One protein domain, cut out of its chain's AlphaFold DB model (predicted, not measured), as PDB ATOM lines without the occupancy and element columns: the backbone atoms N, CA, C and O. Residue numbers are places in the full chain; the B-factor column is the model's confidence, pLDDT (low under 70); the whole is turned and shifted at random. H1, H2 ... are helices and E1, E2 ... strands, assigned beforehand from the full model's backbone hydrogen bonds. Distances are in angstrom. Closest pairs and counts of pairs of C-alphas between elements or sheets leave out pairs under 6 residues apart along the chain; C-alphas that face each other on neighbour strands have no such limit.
ATOM      1  N   LEU A   6      69.674  14.870 201.650       91.12
ATOM      2  CA  LEU A   6      70.076  14.286 200.372       91.12
ATOM      3  C   LEU A   6      70.290  12.768 200.467       91.12
ATOM      4  O   LEU A   6      69.784  12.026 199.632       91.12
ATOM      5  N   GLN A   7      70.985  12.290 201.504       93.00
ATOM      6  CA  GLN A   7      71.202  10.854 201.708       93.00
ATOM      7  C   GLN A   7      69.882  10.098 201.916       93.00
ATOM      8  O   GLN A   7      69.725   9.001 201.386       93.00
ATOM      9  N   LYS A   8      68.933  10.681 202.661       94.31
ATOM     10  CA  LYS A   8      67.596  10.097 202.844       94.31
ATOM     11  C   LYS A   8      66.807  10.072 201.537       94.31
ATOM     12  O   LYS A   8      66.180   9.067 201.226       94.31
ATOM     13  N   ALA A   9      66.858  11.158 200.763       94.62
ATOM     14  CA  ALA A   9      66.198  11.241 199.464       94.62
ATOM     15  C   ALA A   9      66.684  10.136 198.513       94.62
ATOM     16  O   ALA A   9      65.862   9.449 197.913       94.62
ATOM     17  N   THR A  10      68.000   9.910 198.424       93.50
ATOM     18  CA  THR A  10      68.568   8.821 197.611       93.50
ATOM     19  C   THR A  10      68.123   7.439 198.097       93.50
ATOM     20  O   THR A  10      67.750   6.605 197.277       93.50
ATOM     21  N   GLU A  11      68.117   7.195 199.411       94.50
ATOM     22  CA  GLU A  11      67.664   5.920 199.994       94.50
ATOM     23  C   GLU A  11      66.182   5.637 199.719       94.50
ATOM     24  O   GLU A  11      65.795   4.505 199.444       94.50
ATOM     25  N   ILE A  12      65.330   6.657 199.781       95.62
ATOM     26  CA  ILE A  12      63.911   6.496 199.465       95.62
ATOM     27  C   ILE A  12      63.733   6.238 197.971       95.62
ATOM     28  O   ILE A  12      63.008   5.321 197.595       95.62
ATOM     29  N   LEU A  13      64.408   7.017 197.120       94.81
ATOM     30  CA  LEU A  13      64.299   6.881 195.670       94.81
ATOM     31  C   LEU A  13      64.815   5.535 195.151       94.81
ATOM     32  O   LEU A  13      64.299   5.061 194.143       94.81
ATOM     33  N   SER A  14      65.759   4.879 195.833       94.50
ATOM     34  CA  SER A  14      66.199   3.524 195.462       94.50
ATOM     35  C   SER A  14      65.128   2.448 195.693       94.50
ATOM     36  O   SER A  14      65.232   1.347 195.157       94.50
ATOM     37  N   ARG A  15      64.078   2.766 196.461       94.75
ATOM     38  CA  ARG A  15      62.895   1.919 196.686       94.75
ATOM     39  C   ARG A  15      61.714   2.298 195.786       94.75
ATOM     40  O   ARG A  15      60.657   1.677 195.895       94.75
ATOM     41  N   CYS A  16      61.857   3.326 194.950       94.56
ATOM     42  CA  CYS A  16      60.790   3.823 194.090       94.56
ATOM     43  C   CYS A  16      60.796   3.154 192.712       94.56
ATOM     44  O   CYS A  16      61.835   2.746 192.200       94.56
ATOM     45  N   ASN A  17      59.625   3.145 192.078       92.44
ATOM     46  CA  ASN A  17      59.497   2.916 190.639       92.44
ATOM     47  C   ASN A  17      59.370   4.260 189.919       92.44
ATOM     48  O   ASN A  17      58.741   5.179 190.442       92.44
ATOM     49  N   PHE A  18      59.918   4.382 188.712       90.94
ATOM     50  CA  PHE A  18      59.898   5.629 187.942       90.94
ATOM     51  C   PHE A  18      58.982   5.499 186.731       90.94
ATOM     52  O   PHE A  18      59.080   4.525 185.985       90.94
ATOM     53  N   SER A  19      58.091   6.471 186.528       86.31
ATOM     54  CA  SER A  19      57.191   6.457 185.373       86.31
ATOM     55  C   SER A  19      57.938   6.746 184.076       86.31
ATOM     56  O   SER A  19      59.002   7.372 184.092       86.31
ATOM     57  N   THR A  20      57.354   6.353 182.945       82.94
ATOM     58  CA  THR A  20      57.815   6.837 181.640       82.94
ATOM     59  C   THR A  20      57.572   8.349 181.519       82.94
ATOM     60  O   THR A  20      56.582   8.874 182.026       82.94
ATOM     61  N   LEU A  21      58.432   9.076 180.796       78.94
ATOM     62  CA  LEU A  21      58.313  10.543 180.650       78.94
ATOM     63  C   LEU A  21      57.063  11.017 179.888       78.94
ATOM     64  O   LEU A  21      56.782  12.215 179.852       78.94
ATOM     65  N   THR A  22      56.354  10.103 179.230       75.75
ATOM     66  CA  THR A  22      55.100  10.381 178.519       75.75
ATOM     67  C   THR A  22      53.873  10.035 179.352       75.75
ATOM     68  O   THR A  22      52.757  10.248 178.889       75.75
ATOM     69  N   THR A  23      54.058   9.454 180.537       75.75
ATOM     70  CA  THR A  23      52.961   9.068 181.416       75.75
ATOM     71  C   THR A  23      52.617  10.198 182.378       75.75
ATOM     72  O   THR A  23      53.508  10.841 182.924       75.75
ATOM     73  N   SER A  24      51.319  10.376 182.617       81.00
ATOM     74  CA  SER A  24      50.786  11.158 183.727       81.00
ATOM     75  C   SER A  24      49.842  10.291 184.565       81.00
ATOM     76  O   SER A  24      48.864   9.741 184.042       81.00
ATOM     77  N   CYS A  25      50.086  10.170 185.871       79.19
ATOM     78  CA  CYS A  25      49.194   9.464 186.790       79.19
ATOM     79  C   CYS A  25      47.822  10.141 186.868       79.19
ATOM     80  O   CYS A  25      46.848   9.507 187.243       79.19
ATOM     81  N   THR A  26      47.697  11.415 186.487       79.81
ATOM     82  CA  THR A  26      46.409  12.123 186.490       79.81
ATOM     83  C   THR A  26      45.594  11.916 185.213       79.81
ATOM     84  O   THR A  26      44.406  12.237 185.196       79.81
ATOM     85  N   GLU A  27      46.199  11.350 184.164       81.38
ATOM     86  CA  GLU A  27      45.565  11.125 182.854       81.38
ATOM     87  C   GLU A  27      45.401   9.637 182.511       81.38
ATOM     88  O   GLU A  27      44.672   9.277 181.585       81.38
ATOM     89  N   THR A  28      46.067   8.751 183.254       79.50
ATOM     90  CA  THR A  28      46.012   7.302 183.039       79.50
ATOM     91  C   THR A  28      44.775   6.659 183.674       79.50
ATOM     92  O   THR A  28      44.287   7.112 184.716       79.50
ATOM     93  N   PRO A  29      44.258   5.554 183.095       76.00
ATOM     94  CA  PRO A  29      43.220   4.758 183.737       76.00
ATOM     95  C   PRO A  29      43.644   4.332 185.144       76.00
ATOM     96  O   PRO A  29      44.771   3.885 185.351       76.00
ATOM     97  N   PHE A  30      42.727   4.460 186.107       79.00
ATOM     98  CA  PHE A  30      42.964   4.108 187.514       79.00
ATOM     99  C   PHE A  30      44.165   4.819 188.149       79.00
ATOM    100  O   PHE A  30      44.709   4.332 189.135       79.00
ATOM    101  N   PHE A  31      44.585   5.957 187.595       80.00
ATOM    102  CA  PHE A  31      45.674   6.781 188.115       80.00
ATOM    103  C   PHE A  31      46.999   6.028 188.315       80.00
ATOM    104  O   PHE A  31      47.792   6.341 189.204       80.00
ATOM    105  N   THR A  32      47.212   4.984 187.511       76.19
ATOM    106  CA  THR A  32      48.361   4.089 187.636       76.19
ATOM    107  C   THR A  32      49.349   4.376 186.510       76.19
ATOM    108  O   THR A  32      49.026   4.129 185.342       76.19
ATOM    109  N   PRO A  33      50.553   4.880 186.822       79.81
ATOM    110  CA  PRO A  33      51.538   5.144 185.795       79.81
ATOM    111  C   PRO A  33      52.111   3.847 185.211       79.81
ATOM    112  O   PRO A  33      52.185   2.809 185.866       79.81
ATOM    113  N   THR A  34      52.557   3.920 183.959       82.75
ATOM    114  CA  THR A  34      53.431   2.915 183.353       82.75
ATOM    115  C   THR A  34      54.872   3.217 183.755       82.75
ATOM    116  O   THR A  34      55.296   4.374 183.695       82.75
ATOM    117  N   TYR A  35      55.620   2.189 184.151       85.50
ATOM    118  CA  TYR A  35      56.982   2.329 184.665       85.50
ATOM    119  C   TYR A  35      58.049   2.024 183.611       85.50
ATOM    120  O   TYR A  35      57.876   1.131 182.780       85.50
ATOM    121  N   ASP A  36      59.162   2.751 183.685       82.81
ATOM    122  CA  ASP A  36      60.406   2.420 182.990       82.81
ATOM    123  C   ASP A  36      61.214   1.390 183.807       82.81
ATOM    124  O   ASP A  36      61.036   1.249 185.015       82.81
ATOM    125  N   SER A  37      62.194   0.730 183.183       83.69
ATOM    126  CA  SER A  37      63.208  -0.083 183.880       83.69
ATOM    127  C   SER A  37      64.395   0.748 184.403       83.69
ATOM    128  O   SER A  37      65.503   0.231 184.522       83.69
ATOM    129  N   VAL A  38      64.193   2.051 184.615       84.19
ATOM    130  CA  VAL A  38      65.231   3.020 185.005       84.19
ATOM    131  C   VAL A  38      65.473   2.934 186.512       84.19
ATOM    132  O   VAL A  38      64.523   2.947 187.290       84.19
ATOM    133  N   THR A  39      66.739   2.883 186.920       86.75
ATOM    134  CA  THR A  39      67.156   2.918 188.332       86.75
ATOM    135  C   THR A  39      67.472   4.340 188.791       86.75
ATOM    136  O   THR A  39      67.691   5.231 187.970       86.75
ATOM    137  N   ILE A  40      67.541   4.582 190.104       87.06
ATOM    138  CA  ILE A  40      67.959   5.898 190.610       87.06
ATOM    139  C   ILE A  40      69.408   6.217 190.210       87.06
ATOM    140  O   ILE A  40      69.722   7.368 189.915       87.06
ATOM    141  N   GLU A  41      70.278   5.214 190.111       86.75
ATOM    142  CA  GLU A  41      71.645   5.366 189.615       86.75
ATOM    143  C   GLU A  41      71.650   5.872 188.165       86.75
ATOM    144  O   GLU A  41      72.389   6.804 187.839       86.75
ATOM    145  N   ASP A  42      70.787   5.326 187.303       85.69
ATOM    146  CA  ASP A  42      70.631   5.793 185.918       85.69
ATOM    147  C   ASP A  42      70.142   7.246 185.845       85.69
ATOM    148  O   ASP A  42      70.487   7.975 184.914       85.69
ATOM    149  N   VAL A  43      69.317   7.669 186.805       82.38
ATOM    150  CA  VAL A  43      68.805   9.041 186.885       82.38
ATOM    151  C   VAL A  43      69.901   9.999 187.356       82.38
ATOM    152  O   VAL A  43      70.122  11.020 186.712       82.38
ATOM    153  N   ILE A  44      70.621   9.664 188.431       82.56
ATOM    154  CA  ILE A  44      71.653  10.527 189.032       82.56
ATOM    155  C   ILE A  44      72.865  10.696 188.110       82.56
ATOM    156  O   ILE A  44      73.495  11.752 188.103       82.56
ATOM    157  N   ASN A  45      73.191   9.680 187.310       83.62
ATOM    158  CA  ASN A  45      74.313   9.739 186.371       83.62
ATOM    159  C   ASN A  45      74.035  10.612 185.132       83.62
ATOM    160  O   ASN A  45      74.942  10.844 184.327       83.62
ATOM    161  N   LYS A  46      72.801  11.097 184.948       80.88
ATOM    162  CA  LYS A  46      72.469  12.023 183.860       80.88
ATOM    163  C   LYS A  46      72.974  13.435 184.171       80.88
ATOM    164  O   LYS A  46      73.063  13.829 185.333       80.88
ATOM    165  N   PRO A  47      73.307  14.227 183.137       73.56
ATOM    166  CA  PRO A  47      73.703  15.615 183.329       73.56
ATOM    167  C   PRO A  47      72.617  16.408 184.063       73.56
ATOM    168  O   PRO A  47      71.424  16.175 183.865       73.56
ATOM    169  N   SER A  48      73.057  17.368 184.883       67.62
ATOM    170  CA  SER A  48      72.169  18.243 185.651       67.62
ATOM    171  C   SER A  48      71.127  18.885 184.740       67.62
ATOM    172  O   SER A  48      71.470  19.539 183.753       67.62
ATOM    173  N   LYS A  49      69.856  18.727 185.104       77.25
ATOM    174  CA  LYS A  49      68.740  19.391 184.433       77.25
ATOM    175  C   LYS A  49      68.594  20.840 184.901       77.25
ATOM    176  O   LYS A  49      69.160  21.245 185.920       77.25
ATOM    177  N   ASP A  50      67.795  21.601 184.160       86.06
ATOM    178  CA  ASP A  50      67.292  22.891 184.620       86.06
ATOM    179  C   ASP A  50      66.339  22.683 185.807       86.06
ATOM    180  O   ASP A  50      65.235  22.149 185.670       86.06
ATOM    181  N   ASN A  51      66.797  23.113 186.980       89.75
ATOM    182  CA  ASN A  51      66.079  22.991 188.241       89.75
ATOM    183  C   ASN A  51      65.301  24.259 188.613       89.75
ATOM    184  O   ASN A  51      64.695  24.281 189.682       89.75
ATOM    185  N   THR A  52      65.283  25.293 187.764       92.56
ATOM    186  CA  THR A  52      64.669  26.597 188.073       92.56
ATOM    187  C   THR A  52      63.232  26.432 188.560       92.56
ATOM    188  O   THR A  52      62.902  26.839 189.668       92.56
ATOM    189  N   LYS A  53      62.406  25.689 187.812       92.88
ATOM    190  CA  LYS A  53      61.003  25.459 188.184       92.88
ATOM    191  C   LYS A  53      60.835  24.712 189.512       92.88
ATOM    192  O   LYS A  53      59.890  24.985 190.246       92.88
ATOM    193  N   ILE A  54      61.737  23.776 189.822       94.31
ATOM    194  CA  ILE A  54      61.722  23.025 191.088       94.31
ATOM    195  C   ILE A  54      62.019  23.967 192.251       94.31
ATOM    196  O   ILE A  54      61.329  23.931 193.266       94.31
ATOM    197  N   LEU A  55      63.032  24.818 192.093       95.38
ATOM    198  CA  LEU A  55      63.420  25.794 193.104       95.38
ATOM    199  C   LEU A  55      62.312  26.831 193.320       95.38
ATOM    200  O   LEU A  55      61.981  27.118 194.469       95.38
ATOM    201  N   ASP A  56      61.685  27.307 192.244       95.44
ATOM    202  CA  ASP A  56      60.577  28.262 192.303       95.44
ATOM    203  C   ASP A  56      59.376  27.687 193.064       95.44
ATOM    204  O   ASP A  56      58.904  28.288 194.032       95.44
ATOM    205  N   ILE A  57      58.898  26.491 192.686       94.81
ATOM    206  CA  ILE A  57      57.755  25.884 193.381       94.81
ATOM    207  C   ILE A  57      58.109  25.535 194.825       94.81
ATOM    208  O   ILE A  57      57.301  25.761 195.721       94.81
ATOM    209  N   SER A  58      59.324  25.030 195.068       94.62
ATOM    210  CA  SER A  58      59.791  24.684 196.409       94.62
ATOM    211  C   SER A  58      59.836  25.903 197.320       94.62
ATOM    212  O   SER A  58      59.526  25.774 198.502       94.62
ATOM    213  N   HIS A  59      60.205  27.068 196.784       95.94
ATOM    214  CA  HIS A  59      60.156  28.329 197.510       95.94
ATOM    215  C   HIS A  59      58.708  28.743 197.805       95.94
ATOM    216  O   HIS A  59      58.368  29.004 198.957       95.94
ATOM    217  N   ASP A  60      57.832  28.718 196.797       95.31
ATOM    218  CA  ASP A  60      56.431  29.145 196.913       95.31
ATOM    219  C   ASP A  60      55.606  28.320 197.922       95.31
ATOM    220  O   ASP A  60      54.739  28.859 198.631       95.31
ATOM    221  N   VAL A  61      55.833  27.003 197.955       95.44
ATOM    222  CA  VAL A  61      55.103  26.056 198.818       95.44
ATOM    223  C   VAL A  61      55.874  25.696 200.085       95.44
ATOM    224  O   VAL A  61      55.349  24.972 200.930       95.44
ATOM    225  N   GLU A  62      57.103  26.201 200.226       96.75
ATOM    226  CA  GLU A  62      58.046  25.853 201.289       96.75
ATOM    227  C   GLU A  62      58.138  24.330 201.478       96.75
ATOM    228  O   GLU A  62      57.801  23.792 202.543       96.75
ATOM    229  N   LEU A  63      58.500  23.643 200.391       95.50
ATOM    230  CA  LEU A  63      58.548  22.185 200.320       95.50
ATOM    231  C   LEU A  63      59.602  21.627 201.298       95.50
ATOM    232  O   LEU A  63      60.683  22.205 201.406       95.50
ATOM    233  N   PRO A  64      59.334  20.498 201.975       95.75
ATOM    234  CA  PRO A  64      60.317  19.836 202.830       95.75
ATOM    235  C   PRO A  64      61.603  19.467 202.093       95.75
ATOM    236  O   PRO A  64      61.553  18.983 200.958       95.75
ATOM    237  N   ASP A  65      62.743  19.621 202.770       94.81
ATOM    238  CA  ASP A  65      64.075  19.402 202.192       94.81
ATOM    239  C   ASP A  65      64.212  18.010 201.578       94.81
ATOM    240  O   ASP A  65      64.817  17.852 200.517       94.81
ATOM    241  N   ILE A  66      63.644  16.986 202.221       95.19
ATOM    242  CA  ILE A  66      63.683  15.621 201.697       95.19
ATOM    243  C   ILE A  66      63.003  15.520 200.327       95.19
ATOM    244  O   ILE A  66      63.578  14.945 199.408       95.19
ATOM    245  N   LEU A  67      61.837  16.147 200.150       96.25
ATOM    246  CA  LEU A  67      61.103  16.135 198.886       96.25
ATOM    247  C   LEU A  67      61.776  17.018 197.836       96.25
ATOM    248  O   LEU A  67      61.884  16.599 196.687       96.25
ATOM    249  N   LEU A  68      62.287  18.193 198.220       95.44
ATOM    250  CA  LEU A  68      63.086  19.032 197.324       95.44
ATOM    251  C   LEU A  68      64.271  18.242 196.759       95.44
ATOM    252  O   LEU A  68      64.450  18.183 195.544       95.44
ATOM    253  N   ASN A  69      65.046  17.580 197.624       94.56
ATOM    254  CA  ASN A  69      66.174  16.759 197.189       94.56
ATOM    255  C   ASN A  69      65.721  15.615 196.277       94.56
ATOM    256  O   ASN A  69      66.372  15.364 195.267       94.56
ATOM    257  N   MET A  70      64.593  14.963 196.572       94.62
ATOM    258  CA  MET A  70      64.051  13.933 195.683       94.62
ATOM    259  C   MET A  70      63.760  14.491 194.287       94.62
ATOM    260  O   MET A  70      64.218  13.917 193.306       94.62
ATOM    261  N   PHE A  71      63.075  15.633 194.176       94.19
ATOM    262  CA  PHE A  71      62.757  16.240 192.880       94.19
ATOM    263  C   PHE A  71      63.990  16.755 192.125       94.19
ATOM    264  O   PHE A  71      64.042  16.626 190.896       94.19
ATOM    265  N   LEU A  72      64.986  17.301 192.830       92.50
ATOM    266  CA  LEU A  72      66.262  17.727 192.240       92.50
ATOM    267  C   LEU A  72      67.059  16.549 191.670       92.50
ATOM    268  O   LEU A  72      67.745  16.720 190.665       92.50
ATOM    269  N   LEU A  73      66.947  15.366 192.283       91.31
ATOM    270  CA  LEU A  73      67.603  14.144 191.813       91.31
ATOM    271  C   LEU A  73      66.928  13.527 190.584       91.31
ATOM    272  O   LEU A  73      67.564  12.720 189.919       91.31
ATOM    273  N   LEU A  74      65.675  13.870 190.266       88.38
ATOM    274  CA  LEU A  74      65.001  13.352 189.067       88.38
ATOM    275  C   LEU A  74      65.621  13.937 187.790       88.38
ATOM    276  O   LEU A  74      66.106  15.059 187.793       88.38
ATOM    277  N   ASP A  75      65.505  13.255 186.655       80.94
ATOM    278  CA  ASP A  75      66.080  13.696 185.370       80.94
ATOM    279  C   ASP A  75      65.189  14.679 184.580       80.94
ATOM    280  O   ASP A  75      65.609  15.225 183.561       80.94
ATOM    281  N   SER A  76      63.956  14.926 185.033       81.94
ATOM    282  CA  SER A  76      62.982  15.795 184.363       81.94
ATOM    283  C   SER A  76      62.008  16.432 185.358       81.94
ATOM    284  O   SER A  76      61.811  15.912 186.456       81.94
ATOM    285  N   ASN A  77      61.372  17.545 184.974       87.12
ATOM    286  CA  ASN A  77      60.239  18.143 185.705       87.12
ATOM    287  C   ASN A  77      58.914  17.414 185.446       87.12
ATOM    288  O   ASN A  77      57.910  17.740 186.073       87.12
ATOM    289  N   LYS A  78      58.932  16.438 184.527       86.94
ATOM    290  CA  LYS A  78      57.787  15.629 184.091       86.94
ATOM    291  C   LYS A  78      57.808  14.197 184.617       86.94
ATOM    292  O   LYS A  78      56.847  13.473 184.401       86.94
ATOM    293  N   ARG A  79      58.904  13.767 185.247       89.12
ATOM    294  CA  ARG A  79      59.009  12.393 185.743       89.12
ATOM    295  C   ARG A  79      58.214  12.242 187.032       89.12
ATOM    296  O   ARG A  79      58.345  13.062 187.939       89.12
ATOM    297  N   GLU A  80      57.461  11.158 187.106       91.62
ATOM    298  CA  GLU A  80      56.779  10.709 188.311       91.62
ATOM    299  C   GLU A  80      57.600   9.597 188.956       91.62
ATOM    300  O   GLU A  80      58.350   8.870 188.291       91.62
ATOM    301  N   PHE A  81      57.431   9.434 190.257       93.50
ATOM    302  CA  PHE A  81      57.951   8.274 190.961       93.50
ATOM    303  C   PHE A  81      56.875   7.729 191.884       93.50
ATOM    304  O   PHE A  81      56.058   8.473 192.418       93.50
ATOM    305  N   SER A  82      56.852   6.419 192.065       94.31
ATOM    306  CA  SER A  82      55.915   5.755 192.958       94.31
ATOM    307  C   SER A  82      56.656   5.154 194.131       94.31
ATOM    308  O   SER A  82      57.630   4.424 193.947       94.31
ATOM    309  N   TYR A  83      56.180   5.468 195.330       95.31
ATOM    310  CA  TYR A  83      56.624   4.859 196.569       95.31
ATOM    311  C   TYR A  83      55.464   4.045 197.129       95.31
ATOM    312  O   TYR A  83      54.445   4.601 197.549       95.31
ATOM    313  N   ASN A  84      55.623   2.723 197.100       94.94
ATOM    314  CA  ASN A  84      54.557   1.778 197.410       94.94
ATOM    315  C   ASN A  84      53.283   2.085 196.594       94.94
ATOM    316  O   ASN A  84      53.344   2.124 195.365       94.94
ATOM    317  N   ILE A  85      52.153   2.343 197.251       94.81
ATOM    318  CA  ILE A  85      50.859   2.600 196.606       94.81
ATOM    319  C   ILE A  85      50.647   4.054 196.153       94.81
ATOM    320  O   ILE A  85      49.597   4.355 195.584       94.81
ATOM    321  N   PHE A  86      51.581   4.970 196.433       97.06
ATOM    322  CA  PHE A  86      51.451   6.390 196.088       97.06
ATOM    323  C   PHE A  86      52.335   6.775 194.906       97.06
ATOM    324  O   PHE A  86      53.551   6.597 194.947       97.06
ATOM    325  N   SER A  87      51.723   7.412 193.910       95.94
ATOM    326  CA  SER A  87      52.380   8.030 192.759       95.94
ATOM    327  C   SER A  87      52.583   9.519 193.026       95.94
ATOM    328  O   SER A  87      51.614  10.281 193.085       95.94
ATOM    329  N   PHE A  88      53.832   9.941 193.209       96.81
ATOM    330  CA  PHE A  88      54.202  11.347 193.338       96.81
ATOM    331  C   PHE A  88      54.164  12.025 191.977       96.81
ATOM    332  O   PHE A  88      54.804  11.583 191.022       96.81
ATOM    333  N   MET A  89      53.406  13.115 191.920       95.56
ATOM    334  CA  MET A  89      53.188  13.895 190.716       95.56
ATOM    335  C   MET A  89      54.476  14.601 190.282       95.56
ATOM    336  O   MET A  89      55.317  14.955 191.115       95.56
ATOM    337  N   PRO A  90      54.620  14.870 188.979       93.56
ATOM    338  CA  PRO A  90      55.731  15.656 188.488       93.56
ATOM    339  C   PRO A  90      55.585  17.120 188.917       93.56
ATOM    340  O   PRO A  90      54.480  17.619 189.138       93.56
ATOM    341  N   ILE A  91      56.704  17.847 188.980       94.69
ATOM    342  CA  ILE A  91      56.736  19.263 189.384       94.69
ATOM    343  C   ILE A  91      55.803  20.129 188.529       94.69
ATOM    344  O   ILE A  91      55.170  21.048 189.046       94.69
ATOM    345  N   ASP A  92      55.675  19.818 187.236       93.56
ATOM    346  CA  ASP A  92      54.751  20.521 186.343       93.56
ATOM    347  C   ASP A  92      53.289  20.427 186.803       93.56
ATOM    348  O   ASP A  92      52.560  21.420 186.756       93.56
ATOM    349  N   GLU A  93      52.870  19.256 187.280       95.12
ATOM    350  CA  GLU A  93      51.511  19.016 187.761       95.12
ATOM    351  C   GLU A  93      51.295  19.628 189.148       95.12
ATOM    352  O   GLU A  93      50.258  20.246 189.398       95.12
ATOM    353  N   ILE A  94      52.296  19.530 190.027       96.75
ATOM    354  CA  ILE A  94      52.276  20.152 191.356       96.75
ATOM    355  C   ILE A  94      52.083  21.670 191.232       96.75
ATOM    356  O   ILE A  94      51.176  22.231 191.853       96.75
ATOM    357  N   ASP A  95      52.882  22.333 190.389       96.50
ATOM    358  CA  ASP A  95      52.755  23.768 190.112       96.50
ATOM    359  C   ASP A  95      51.373  24.085 189.529       96.50
ATOM    360  O   ASP A  95      50.656  24.933 190.062       96.50
ATOM    361  N   ARG A  96      50.920  23.337 188.512       96.31
ATOM    362  CA  ARG A  96      49.598  23.541 187.898       96.31
ATOM    363  C   ARG A  96      48.469  23.513 188.934       96.31
ATOM    364  O   ARG A  96      47.631  24.420 188.946       96.31
ATOM    365  N   ARG A  97      48.439  22.498 189.805       95.69
ATOM    366  CA  ARG A  97      47.422  22.353 190.861       95.69
ATOM    367  C   ARG A  97      47.543  23.453 191.911       95.69
ATOM    368  O   ARG A  97      46.533  24.055 192.274       95.69
ATOM    369  N   TYR A  98      48.760  23.788 192.335       97.31
ATOM    370  CA  TYR A  98      48.986  24.875 193.284       97.31
ATOM    371  C   TYR A  98      48.484  26.223 192.744       97.31
ATOM    372  O   TYR A  98      47.725  26.915 193.422       97.31
ATOM    373  N   ARG A  99      48.780  26.565 191.480       97.00
ATOM    374  CA  ARG A  99      48.239  27.780 190.838       97.00
ATOM    375  C   ARG A  99      46.711  27.766 190.751       97.00
ATOM    376  O   ARG A  99      46.086  28.823 190.830       97.00
ATOM    377  N   MET A 100      46.081  26.600 190.588       96.06
ATOM    378  CA  MET A 100      44.616  26.486 190.637       96.06
ATOM    379  C   MET A 100      44.058  26.799 192.029       96.06
ATOM    380  O   MET A 100      43.039  27.482 192.121       96.06
ATOM    381  N   PHE A 101      44.725  26.353 193.094       96.44
ATOM    382  CA  PHE A 101      44.343  26.685 194.468       96.44
ATOM    383  C   PHE A 101      44.508  28.176 194.769       96.44
ATOM    384  O   PHE A 101      43.594  28.781 195.328       96.44
ATOM    385  N   GLN A 102      45.584  28.805 194.289       96.38
ATOM    386  CA  GLN A 102      45.794  30.249 194.445       96.38
ATOM    387  C   GLN A 102      44.668  31.080 193.806       96.38
ATOM    388  O   GLN A 102      44.219  32.065 194.389       96.38
ATOM    389  N   LYS A 103      44.140  30.657 192.647       96.94
ATOM    390  CA  LYS A 103      42.970  31.297 192.006       96.94
ATOM    391  C   LYS A 103      41.684  31.199 192.836       96.94
ATOM    392  O   LYS A 103      40.727  31.907 192.546       96.94
ATOM    393  N   LYS A 104      41.652  30.309 193.826       96.06
ATOM    394  CA  LYS A 104      40.563  30.117 194.791       96.06
ATOM    395  C   LYS A 104      40.966  30.562 196.202       96.06
ATOM    396  O   LYS A 104      40.401  30.079 197.173       96.06
ATOM    397  N   GLU A 105      41.966  31.439 196.298       96.12
ATOM    398  CA  GLU A 105      42.460  32.033 197.548       96.12
ATOM    399  C   GLU A 105      43.043  31.020 198.555       96.12
ATOM    400  O   GLU A 105      43.241  31.330 199.730       96.12
ATOM    401  N   GLN A 106      43.397  29.816 198.091       96.12
ATOM    402  CA  GLN A 106      44.072  28.799 198.889       96.12
ATOM    403  C   GLN A 106      45.577  28.787 198.574       96.12
ATOM    404  O   GLN A 106      46.005  28.317 197.523       96.12
ATOM    405  N   PHE A 107      46.388  29.295 199.507       95.94
ATOM    406  CA  PHE A 107      47.842  29.470 199.338       95.94
ATOM    407  C   PHE A 107      48.692  28.517 200.181       95.94
ATOM    408  O   PHE A 107      49.916  28.515 200.048       95.94
ATOM    409  N   ASN A 108      48.077  27.757 201.091       96.38
ATOM    410  CA  ASN A 108      48.816  26.961 202.074       96.38
ATOM    411  C   ASN A 108      48.959  25.495 201.682       96.38
ATOM    412  O   ASN A 108      49.815  24.811 202.236       96.38
ATOM    413  N   ILE A 109      48.124  25.029 200.756       97.06
ATOM    414  CA  ILE A 109      48.021  23.626 200.378       97.06
ATOM    415  C   ILE A 109      48.684  23.383 199.032       97.06
ATOM    416  O   ILE A 109      48.463  24.126 198.080       97.06
ATOM    417  N   CYS A 110      49.453  22.306 198.957       97.00
ATOM    418  CA  CYS A 110      50.088  21.820 197.746       97.00
ATOM    419  C   CYS A 110      49.859  20.309 197.647       97.00
ATOM    420  O   CYS A 110      50.188  19.578 198.576       97.00
ATOM    421  N   ASP A 111      49.269  19.831 196.553       98.00
ATOM    422  CA  ASP A 111      49.116  18.392 196.330       98.00
ATOM    423  C   ASP A 111      50.412  17.811 195.763       98.00
ATOM    424  O   ASP A 111      51.013  18.412 194.877       98.00
ATOM    425  N   LEU A 112      50.815  16.632 196.242       98.00
ATOM    426  CA  LEU A 112      52.119  16.039 195.930       98.00
ATOM    427  C   LEU A 112      52.033  14.643 195.321       98.00
ATOM    428  O   LEU A 112      52.810  14.321 194.428       98.00
ATOM    429  N   ALA A 113      51.114  13.805 195.798       97.75
ATOM    430  CA  ALA A 113      50.986  12.430 195.331       97.75
ATOM    431  C   ALA A 113      49.534  11.970 195.336       97.75
ATOM    432  O   ALA A 113      48.690  12.544 196.028       97.75
ATOM    433  N   THR A 114      49.256  10.912 194.583       97.25
ATOM    434  CA  THR A 114      47.930  10.300 194.504       97.25
ATOM    435  C   THR A 114      48.010   8.782 194.614       97.25
ATOM    436  O   THR A 114      49.021   8.177 194.268       97.25
ATOM    437  N   SER A 115      46.942   8.167 195.109       95.81
ATOM    438  CA  SER A 115      46.740   6.719 195.110       95.81
ATOM    439  C   SER A 115      45.292   6.413 194.737       95.81
ATOM    440  O   SER A 115      44.381   7.141 195.136       95.81
ATOM    441  N   TYR A 116      45.054   5.364 193.952       93.81
ATOM    442  CA  TYR A 116      43.702   5.001 193.537       93.81
ATOM    443  C   TYR A 116      42.907   4.380 194.690       93.81
ATOM    444  O   TYR A 116      43.381   3.461 195.348       93.81
ATOM    445  N   TYR A 117      41.681   4.865 194.911       93.06
ATOM    446  CA  TYR A 117      40.801   4.421 196.003       93.06
ATOM    447  C   TYR A 117      39.566   3.637 195.513       93.06
ATOM    448  O   TYR A 117      38.753   3.182 196.313       93.06
ATOM    449  N   GLY A 118      39.397   3.464 194.196       90.94
ATOM    450  CA  GLY A 118      38.244   2.763 193.620       90.94
ATOM    451  C   GLY A 118      37.099   3.687 193.190       90.94
ATOM    452  O   GLY A 118      36.947   4.800 193.684       90.94
ATOM    453  N   MET A 119      36.282   3.227 192.232       88.81
ATOM    454  CA  MET A 119      35.061   3.916 191.758       88.81
ATOM    455  C   MET A 119      35.272   5.400 191.396       88.81
ATOM    456  O   MET A 119      34.443   6.262 191.681       88.81
ATOM    457  N   GLY A 120      36.416   5.718 190.788       87.00
ATOM    458  CA  GLY A 120      36.753   7.086 190.378       87.00
ATOM    459  C   GLY A 120      37.230   8.000 191.511       87.00
ATOM    460  O   GLY A 120      37.469   9.179 191.256       87.00
ATOM    461  N   HIS A 121      37.395   7.482 192.729       92.31
ATOM    462  CA  HIS A 121      38.020   8.194 193.837       92.31
ATOM    463  C   HIS A 121      39.523   7.930 193.900       92.31
ATOM    464  O   HIS A 121      40.014   6.854 193.541       92.31
ATOM    465  N   ILE A 122      40.237   8.921 194.419       95.31
ATOM    466  CA  ILE A 122      41.658   8.847 194.748       95.31
ATOM    467  C   ILE A 122      41.886   9.347 196.172       95.31
ATOM    468  O   ILE A 122      41.094  10.128 196.701       95.31
ATOM    469  N   ILE A 123      42.992   8.923 196.770       97.44
ATOM    470  CA  ILE A 123      43.575   9.565 197.941       97.44
ATOM    471  C   ILE A 123      44.683  10.489 197.462       97.44
ATOM    472  O   ILE A 123      45.563  10.068 196.716       97.44
ATOM    473  N   VAL A 124      44.645  11.740 197.897       97.88
ATOM    474  CA  VAL A 124      45.662  12.747 197.610       97.88
ATOM    475  C   VAL A 124      46.475  12.990 198.871       97.88
ATOM    476  O   VAL A 124      45.920  13.253 199.939       97.88
ATOM    477  N   LEU A 125      47.794  12.910 198.729       98.50
ATOM    478  CA  LEU A 125      48.748  13.404 199.708       98.50
ATOM    479  C   LEU A 125      48.972  14.892 199.444       98.50
ATOM    480  O   LEU A 125      49.486  15.265 198.385       98.50
ATOM    481  N   SER A 126      48.628  15.728 200.417       98.12
ATOM    482  CA  SER A 126      48.824  17.176 200.342       98.12
ATOM    483  C   SER A 126      49.756  17.656 201.452       98.12
ATOM    484  O   SER A 126      49.711  17.163 202.577       98.12
ATOM    485  N   TRP A 127      50.586  18.645 201.143       97.94
ATOM    486  CA  TRP A 127      51.426  19.385 202.078       97.94
ATOM    487  C   TRP A 127      50.745  20.683 202.501       97.94
ATOM    488  O   TRP A 127      50.195  21.397 201.661       97.94
ATOM    489  N   ASN A 128      50.818  21.006 203.792       96.94
ATOM    490  CA  ASN A 128      50.407  22.295 204.331       96.94
ATOM    491  C   ASN A 128      51.608  23.074 204.854       96.94
ATOM    492  O   ASN A 128      52.156  22.767 205.915       96.94
ATOM    493  N   LYS A 129      51.956  24.154 204.157       95.44
ATOM    494  CA  LYS A 129      53.115  24.975 204.518       95.44
ATOM    495  C   LYS A 129      52.942  25.748 205.826       95.44
ATOM    496  O   LYS A 129      53.937  26.067 206.468       95.44
ATOM    497  N   LYS A 130      51.700  26.009 206.256       94.50
ATOM    498  CA  LYS A 130      51.399  26.720 207.509       94.50
ATOM    499  C   LYS A 130      51.640  25.842 208.736       94.50
ATOM    500  O   LYS A 130      52.181  26.325 209.723       94.50
ATOM    501  N   THR A 131      51.211  24.579 208.696       95.12
ATOM    502  CA  THR A 131      51.400  23.630 209.811       95.12
ATOM    503  C   THR A 131      52.670  22.808 209.690       95.12
ATOM    504  O   THR A 131      53.059  22.175 210.665       95.12
ATOM    505  N   LYS A 132      53.313  22.820 208.517       96.00
ATOM    506  CA  LYS A 132      54.455  21.965 208.185       96.00
ATOM    507  C   LYS A 132      54.131  20.476 208.341       96.00
ATOM    508  O   LYS A 132      54.937  19.695 208.841       96.00
ATOM    509  N   THR A 133      52.929  20.086 207.914       97.06
ATOM    510  CA  THR A 133      52.442  18.702 207.981       97.06
ATOM    511  C   THR A 133      51.823  18.258 206.663       97.06
ATOM    512  O   THR A 133      51.343  19.065 205.863       97.06
ATOM    513  N   PHE A 134      51.839  16.949 206.445       98.12
ATOM    514  CA  PHE A 134      51.133  16.277 205.369       98.12
ATOM    515  C   PHE A 134      49.758  15.806 205.837       98.12
ATOM    516  O   PHE A 134      49.537  15.549 207.021       98.12
ATOM    517  N   MET A 135      48.844  15.659 204.887       97.62
ATOM    518  CA  MET A 135      47.502  15.140 205.113       97.62
ATOM    519  C   MET A 135      47.089  14.226 203.966       97.62
ATOM    520  O   MET A 135      47.514  14.418 202.823       97.62
ATOM    521  N   LEU A 136      46.228  13.264 204.280       98.00
ATOM    522  CA  LEU A 136      45.589  12.400 203.299       98.00
ATOM    523  C   LEU A 136      44.129  12.803 203.174       98.00
ATOM    524  O   LEU A 136      43.420  12.909 204.173       98.00
ATOM    525  N   ARG A 137      43.672  13.026 201.948       96.50
ATOM    526  CA  ARG A 137      42.283  13.395 201.666       96.50
ATOM    527  C   ARG A 137      41.749  12.604 200.488       96.50
ATOM    528  O   ARG A 137      42.483  12.319 199.548       96.50
ATOM    529  N   ARG A 138      40.463  12.294 200.516       95.69
ATOM    530  CA  ARG A 138      39.733  11.816 199.348       95.69
ATOM    531  C   ARG A 138      39.576  12.949 198.342       95.69
ATOM    532  O   ARG A 138      39.398  14.112 198.709       95.69
ATOM    533  N   ASP A 139      39.676  12.591 197.074       95.31
ATOM    534  CA  ASP A 139      39.423  13.460 195.931       95.31
ATOM    535  C   ASP A 139      38.805  12.636 194.790       95.31
ATOM    536  O   ASP A 139      38.656  11.410 194.880       95.31
ATOM    537  N   GLY A 140      38.447  13.308 193.701       90.50
ATOM    538  CA  GLY A 140      37.783  12.696 192.559       90.50
ATOM    539  C   GLY A 140      36.313  12.401 192.845       90.50
ATOM    540  O   GLY A 140      35.639  13.157 193.544       90.50
ATOM    541  N   GLY A 141      35.813  11.317 192.259       87.94
ATOM    542  CA  GLY A 141      34.433  10.868 192.405       87.94
ATOM    543  C   GLY A 141      33.793  10.413 191.100       87.94
ATOM    544  O   GLY A 141      34.206  10.795 189.995       87.94
ATOM    545  N   SER A 142      32.763   9.579 191.251       86.56
ATOM    546  CA  SER A 142      31.992   9.002 190.143       86.56
ATOM    547  C   SER A 142      31.050  10.006 189.468       86.56
ATOM    548  O   SER A 142      30.547   9.734 188.380       86.56
ATOM    549  N   ASN A 143      30.802  11.160 190.090       89.12
ATOM    550  CA  ASN A 143      29.926  12.209 189.572       89.12
ATOM    551  C   ASN A 143      30.495  13.611 189.870       89.12
ATOM    552  O   ASN A 143      31.466  13.763 190.611       89.12
ATOM    553  N   ASP A 144      29.889  14.643 189.281       90.56
ATOM    554  CA  ASP A 144      30.363  16.022 189.438       90.56
ATOM    555  C   ASP A 144      30.091  16.610 190.828       90.56
ATOM    556  O   ASP A 144      30.838  17.486 191.256       90.56
ATOM    557  N   TYR A 145      29.089  16.115 191.563       91.56
ATOM    558  CA  TYR A 145      28.817  16.578 192.926       91.56
ATOM    559  C   TYR A 145      29.967  16.221 193.865       91.56
ATOM    560  O   TYR A 145      30.474  17.107 194.546       91.56
ATOM    561  N   ASP A 146      30.438  14.973 193.831       91.81
ATOM    562  CA  ASP A 146      31.563  14.517 194.657       91.81
ATOM    563  C   ASP A 146      32.838  15.312 194.341       91.81
ATOM    564  O   ASP A 146      33.564  15.741 195.237       91.81
ATOM    565  N   ARG A 147      33.093  15.571 193.052       90.62
ATOM    566  CA  ARG A 147      34.261  16.348 192.606       90.62
ATOM    567  C   ARG A 147      34.195  17.793 193.086       90.62
ATOM    568  O   ARG A 147      35.209  18.349 193.505       90.62
ATOM    569  N   ILE A 148      33.017  18.410 193.008       93.75
ATOM    570  CA  ILE A 148      32.797  19.777 193.484       93.75
ATOM    571  C   ILE A 148      32.934  19.831 195.006       93.75
ATOM    572  O   ILE A 148      33.575  20.751 195.508       93.75
ATOM    573  N   ASP A 149      32.388  18.856 195.734       95.12
ATOM    574  CA  ASP A 149      32.482  18.798 197.194       95.12
ATOM    575  C   ASP A 149      33.937  18.639 197.658       95.12
ATOM    576  O   ASP A 149      34.418  19.427 198.472       95.12
ATOM    577  N   ASN A 150      34.695  17.728 197.039       94.69
ATOM    578  CA  ASN A 150      36.127  17.551 197.306       94.69
ATOM    579  C   ASN A 150      36.950  18.809 196.983       94.69
ATOM    580  O   ASN A 150      37.825  19.206 197.761       94.69
ATOM    581  N   MET A 151      36.650  19.480 195.865       93.94
ATOM    582  CA  MET A 151      37.285  20.752 195.510       93.94
ATOM    583  C   MET A 151      36.950  21.848 196.531       93.94
ATOM    584  O   MET A 151      37.838  22.584 196.956       93.94
ATOM    585  N   ASN A 152      35.690  21.947 196.958       94.81
ATOM    586  CA  ASN A 152      35.257  22.924 197.954       94.81
ATOM    587  C   ASN A 152      35.892  22.657 199.320       94.81
ATOM    588  O   ASN A 152      36.289  23.607 199.998       94.81
ATOM    589  N   PHE A 153      36.013  21.390 199.719       95.69
ATOM    590  CA  PHE A 153      36.689  20.995 200.948       95.69
ATOM    591  C   PHE A 153      38.125  21.523 200.976       95.69
ATOM    592  O   PHE A 153      38.509  22.201 201.928       95.69
ATOM    593  N   ILE A 154      38.909  21.266 199.922       95.44
ATOM    594  CA  ILE A 154      40.325  21.641 199.924       95.44
ATOM    595  C   ILE A 154      40.533  23.153 199.784       95.44
ATOM    596  O   ILE A 154      41.447  23.714 200.387       95.44
ATOM    597  N   THR A 155      39.660  23.852 199.056       94.69
ATOM    598  CA  THR A 155      39.780  25.309 198.905       94.69
ATOM    599  C   THR A 155      39.395  26.042 200.184       94.69
ATOM    600  O   THR A 155      40.039  27.027 200.529       94.69
ATOM    601  N   ASN A 156      38.428  25.514 200.940       94.50
ATOM    602  CA  ASN A 156      38.013  26.046 202.243       94.50
ATOM    603  C   ASN A 156      38.722  25.364 203.428       94.50
ATOM    604  O   ASN A 156      38.279  25.486 204.572       94.50
ATOM    605  N   TYR A 157      39.805  24.628 203.166       93.56
ATOM    606  CA  TYR A 157      40.515  23.858 204.175       93.56
ATOM    607  C   TYR A 157      40.963  24.734 205.355       93.56
ATOM    608  O   TYR A 157      41.654  25.744 205.187       93.56
ATOM    609  N   ASN A 158      40.617  24.294 206.567       90.56
ATOM    610  CA  ASN A 158      41.020  24.929 207.813       90.56
ATOM    611  C   ASN A 158      41.859  23.967 208.659       90.56
ATOM    612  O   ASN A 158      41.335  23.047 209.284       90.56
ATOM    613  N   ALA A 159      43.160  24.242 208.743       88.75
ATOM    614  CA  ALA A 159      44.109  23.429 209.500       88.75
ATOM    615  C   ALA A 159      43.745  23.260 210.985       88.75
ATOM    616  O   ALA A 159      44.057  22.232 211.575       88.75
ATOM    617  N   ALA A 160      43.068  24.243 211.591       87.75
ATOM    618  CA  ALA A 160      42.671  24.180 212.998       87.75
ATOM    619  C   ALA A 160      41.543  23.168 213.267       87.75
ATOM    620  O   ALA A 160      41.312  22.812 214.417       87.75
ATOM    621  N   ALA A 161      40.836  22.723 212.224       87.88
ATOM    622  CA  ALA A 161      39.764  21.737 212.326       87.88
ATOM    623  C   ALA A 161      40.248  20.293 212.101       87.88
ATOM    624  O   ALA A 161      39.461  19.361 212.254       87.88
ATOM    625  N   VAL A 162      41.518  20.097 211.724       87.81
ATOM    626  CA  VAL A 162      42.077  18.770 211.442       87.81
ATOM    627  C   VAL A 162      42.651  18.156 212.718       87.81
ATOM    628  O   VAL A 162      43.529  18.776 213.330       87.81
ATOM    629  N   PRO A 163      42.228  16.937 213.098       89.88
ATOM    630  CA  PRO A 163      42.791  16.236 214.244       89.88
ATOM    631  C   PRO A 163      44.308  16.055 214.112       89.88
ATOM    632  O   PRO A 163      44.826  15.814 213.019       89.88
ATOM    633  N   GLN A 164      45.040  16.191 215.218       89.50
ATOM    634  CA  GLN A 164      46.506  16.142 215.205       89.50
ATOM    635  C   GLN A 164      47.027  14.771 214.745       89.50
ATOM    636  O   GLN A 164      48.064  14.684 214.095       89.50
ATOM    637  N   GLU A 165      46.293  13.704 215.045       92.12
ATOM    638  CA  GLU A 165      46.576  12.330 214.645       92.12
ATOM    639  C   GLU A 165      46.530  12.112 213.126       92.12
ATOM    640  O   GLU A 165      47.285  11.282 212.617       92.12
ATOM    641  N   SER A 166      45.715  12.890 212.406       94.38
ATOM    642  CA  SER A 166      45.609  12.862 210.941       94.38
ATOM    643  C   SER A 166      46.684  13.717 210.257       94.38
ATOM    644  O   SER A 166      46.813  13.690 209.034       94.38
ATOM    645  N   GLN A 167      47.462  14.485 211.028       95.31
ATOM    646  CA  GLN A 167      48.578  15.275 210.520       95.31
ATOM    647  C   GLN A 167      49.866  14.448 210.556       95.31
ATOM    648  O   GLN A 167      50.347  14.019 211.607       95.31
ATOM    649  N   ILE A 168      50.450  14.230 209.384       97.44
ATOM    650  CA  ILE A 168      51.654  13.420 209.211       97.44
ATOM    651  C   ILE A 168      52.860  14.365 209.194       97.44
ATOM    652  O   ILE A 168      52.924  15.285 208.383       97.44
ATOM    653  N   THR A 169      53.820  14.172 210.097       96.38
ATOM    654  CA  THR A 169      55.057  14.970 210.111       96.38
ATOM    655  C   THR A 169      56.033  14.490 209.038       96.38
ATOM    656  O   THR A 169      55.899  13.377 208.524       96.38
ATOM    657  N   GLU A 170      57.047  15.296 208.719       93.31
ATOM    658  CA  GLU A 170      58.099  14.907 207.771       93.31
ATOM    659  C   GLU A 170      58.802  13.609 208.191       93.31
ATOM    660  O   GLU A 170      58.988  12.711 207.371       93.31
ATOM    661  N   GLU A 171      59.103  13.444 209.482       93.25
ATOM    662  CA  GLU A 171      59.772  12.248 210.002       93.25
ATOM    663  C   GLU A 171      58.913  10.989 209.869       93.25
ATOM    664  O   GLU A 171      59.435   9.877 209.785       93.25
ATOM    665  N   ARG A 172      57.586  11.153 209.874       95.88
ATOM    666  CA  ARG A 172      56.627  10.049 209.790       95.88
ATOM    667  C   ARG A 172      56.175   9.761 208.367       95.88
ATOM    668  O   ARG A 172      55.564   8.711 208.177       95.88
ATOM    669  N   LEU A 173      56.454  10.635 207.397       97.31
ATOM    670  CA  LEU A 173      55.883  10.553 206.054       97.31
ATOM    671  C   LEU A 173      56.118   9.184 205.418       97.31
ATOM    672  O   LEU A 173      55.173   8.426 205.237       97.31
ATOM    673  N   PHE A 174      57.371   8.837 205.123       96.75
ATOM    674  CA  PHE A 174      57.661   7.621 204.362       96.75
ATOM    675  C   PHE A 174      57.328   6.347 205.133       96.75
ATOM    676  O   PHE A 174      56.815   5.416 204.533       96.75
ATOM    677  N   LYS A 175      57.464   6.346 206.466       96.75
ATOM    678  CA  LYS A 175      56.963   5.252 207.311       96.75
ATOM    679  C   LYS A 175      55.441   5.087 207.211       96.75
ATOM    680  O   LYS A 175      54.936   3.976 207.264       96.75
ATOM    681  N   THR A 176      54.698   6.185 207.087       96.94
ATOM    682  CA  THR A 176      53.241   6.139 206.892       96.94
ATOM    683  C   THR A 176      52.903   5.605 205.500       96.94
ATOM    684  O   THR A 176      51.996   4.796 205.358       96.94
ATOM    685  N   LEU A 177      53.668   5.996 204.478       97.12
ATOM    686  CA  LEU A 177      53.481   5.534 203.098       97.12
ATOM    687  C   LEU A 177      53.973   4.092 202.847       97.12
ATOM    688  O   LEU A 177      53.808   3.579 201.745       97.12
ATOM    689  N   GLU A 178      54.545   3.414 203.848       96.38
ATOM    690  CA  GLU A 178      54.857   1.975 203.783       96.38
ATOM    691  C   GLU A 178      53.608   1.079 203.858       96.38
ATOM    692  O   GLU A 178      53.726  -0.126 203.660       96.38
ATOM    693  N   ALA A 179      52.420   1.649 204.090       94.88
ATOM    694  CA  ALA A 179      51.150   0.928 204.032       94.88
ATOM    695  C   ALA A 179      50.944   0.213 202.687       94.88
ATOM    696  O   ALA A 179      51.213   0.773 201.622       94.88
ATOM    697  N   ASN A 180      50.427  -1.015 202.736       92.81
ATOM    698  CA  ASN A 180      50.238  -1.842 201.537       92.81
ATOM    699  C   ASN A 180      48.942  -1.515 200.794       92.81
ATOM    700  O   ASN A 180      48.756  -1.936 199.653       92.81
ATOM    701  N   SER A 181      48.030  -0.797 201.446       94.50
ATOM    702  CA  SER A 181      46.782  -0.358 200.844       94.50
ATOM    703  C   SER A 181      46.306   0.961 201.448       94.50
ATOM    704  O   SER A 181      46.681   1.358 202.552       94.50
ATOM    705  N   VAL A 182      45.464   1.664 200.696       93.75
ATOM    706  CA  VAL A 182      44.855   2.933 201.111       93.75
ATOM    707  C   VAL A 182      43.901   2.748 202.295       93.75
ATOM    708  O   VAL A 182      43.724   3.664 203.093       93.75
ATOM    709  N   GLU A 183      43.311   1.563 202.448       94.44
ATOM    710  CA  GLU A 183      42.419   1.217 203.555       94.44
ATOM    711  C   GLU A 183      43.139   1.196 204.905       94.44
ATOM    712  O   GLU A 183      42.544   1.603 205.901       94.44
ATOM    713  N   GLU A 184      44.416   0.796 204.945       96.06
ATOM    714  CA  GLU A 184      45.239   0.839 206.164       96.06
ATOM    715  C   GLU A 184      45.448   2.278 206.673       96.06
ATOM    716  O   GLU A 184      45.730   2.493 207.850       96.06
ATOM    717  N   LEU A 185      45.273   3.275 205.798       96.38
ATOM    718  CA  LEU A 185      45.453   4.697 206.093       96.38
ATOM    719  C   LEU A 185      44.136   5.434 206.355       96.38
ATOM    720  O   LEU A 185      44.142   6.651 206.538       96.38
ATOM    721  N   ARG A 186      43.003   4.725 206.371       94.94
ATOM    722  CA  ARG A 186      41.665   5.331 206.393       94.94
ATOM    723  C   ARG A 186      41.430   6.268 207.576       94.94
ATOM    724  O   ARG A 186      40.779   7.297 207.405       94.94
TER     725      ARG A 186
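This is residues 6 to 186 of the 192 residues of an uncharacterized protein of viral metagenome (UniProt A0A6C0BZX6). A strongly twisted antiparallel sheet makes the middle, with H5 over one face, the short H8 over the opposite face, H7 on that same face as H8 but beside the strands and over none of them, and H6 along its edge strand E5. At the end away from H6, H1 crosses H4, which makes a hairpin with H3, and little H2 lies far out. The 181 printed residues include eight named helices and five named strands, in the order H1 H2 H3 H4 E1 E2 H5 E3 E4 E5 H6 H7 H8; the sheet's order is E1 E2 E3 E4 E5. The class is mixed, helices and strands; the whole is compact, with a radius of gyration of the C-alphas of 15.7 A and spans of 45 by 32 by 29 A.

Start at H1, residues 6 to 13: it touches H4, residues 65 to 73, closest at the C-alphas of Ala 9 and Met 70, 5.1 A. H2, residues 40 to 44, is close to H1 but not clearly touching, closest at the C-alphas of Leu 13 and Ile 40, 6.3 A. H3, residues 52 to 61, and H4 form a helical hairpin, closest at the C-alphas of Ser 58 and Leu 68, 6.6 A, at a shallow tilt of 19 degrees, opposite ways. E1, residues 81 to 83, and E2, residues 86 to 88, form a hairpin, with N 83 and O 86 2.9 A apart. H5, residues 91 to 102, touches H3 with residues 91 to 95 alone, closest at the C-alphas of Ile 57 and Asp 95, 6.3 A. E3, residues 109 to 118, bends by 71 degrees at residue 112, and N 87 of E2 is 2.8 A from its O 114. H5 lies over E3, across the strands at 71 degrees on the local plane, closest at the C-alphas of Tyr 98 and Cys 110, 5.5 A. E3, E4, residues 121 to 128, and E5, residues 133 to 140, make a meander, each strand the antiparallel neighbour of the one before; find N 115 and O 123 at 2.8 A, N 124 and O 137 at 2.8 A. H6, residues 144 to 155, lies over E5, along the strands, at a height over the sheet of 7.1 A. H7, residues 170 to 176, is on the opposite face from H5; H8, residues 182 to 186, is on the same face as H7. Every O i to N i+4 pair is within hydrogen-bond range in H1 to H6; H7 has 1 of 3 and H8 0 of 1, beside 3 of 4 and 2 of 2 O i to N i+3 pairs.

Find C-alpha 6 at (70.076, 14.286, 200.372), where H1 begins. E3 is 24.0 A long, E5 22.1 A, E4 21.5 A, H5 and H6 16.3 A each, and H3 14.4 A. H8 ends at C-alpha 186, (41.665, 5.331, 206.393).

The C-alphas of Asn 45 and Tyr 145 are the two farthest apart, 46.5 A. The printed part has no cut; the links H1 to H2 and H6 to H7 are long. In this model residue 48 is under 70 in pLDDT.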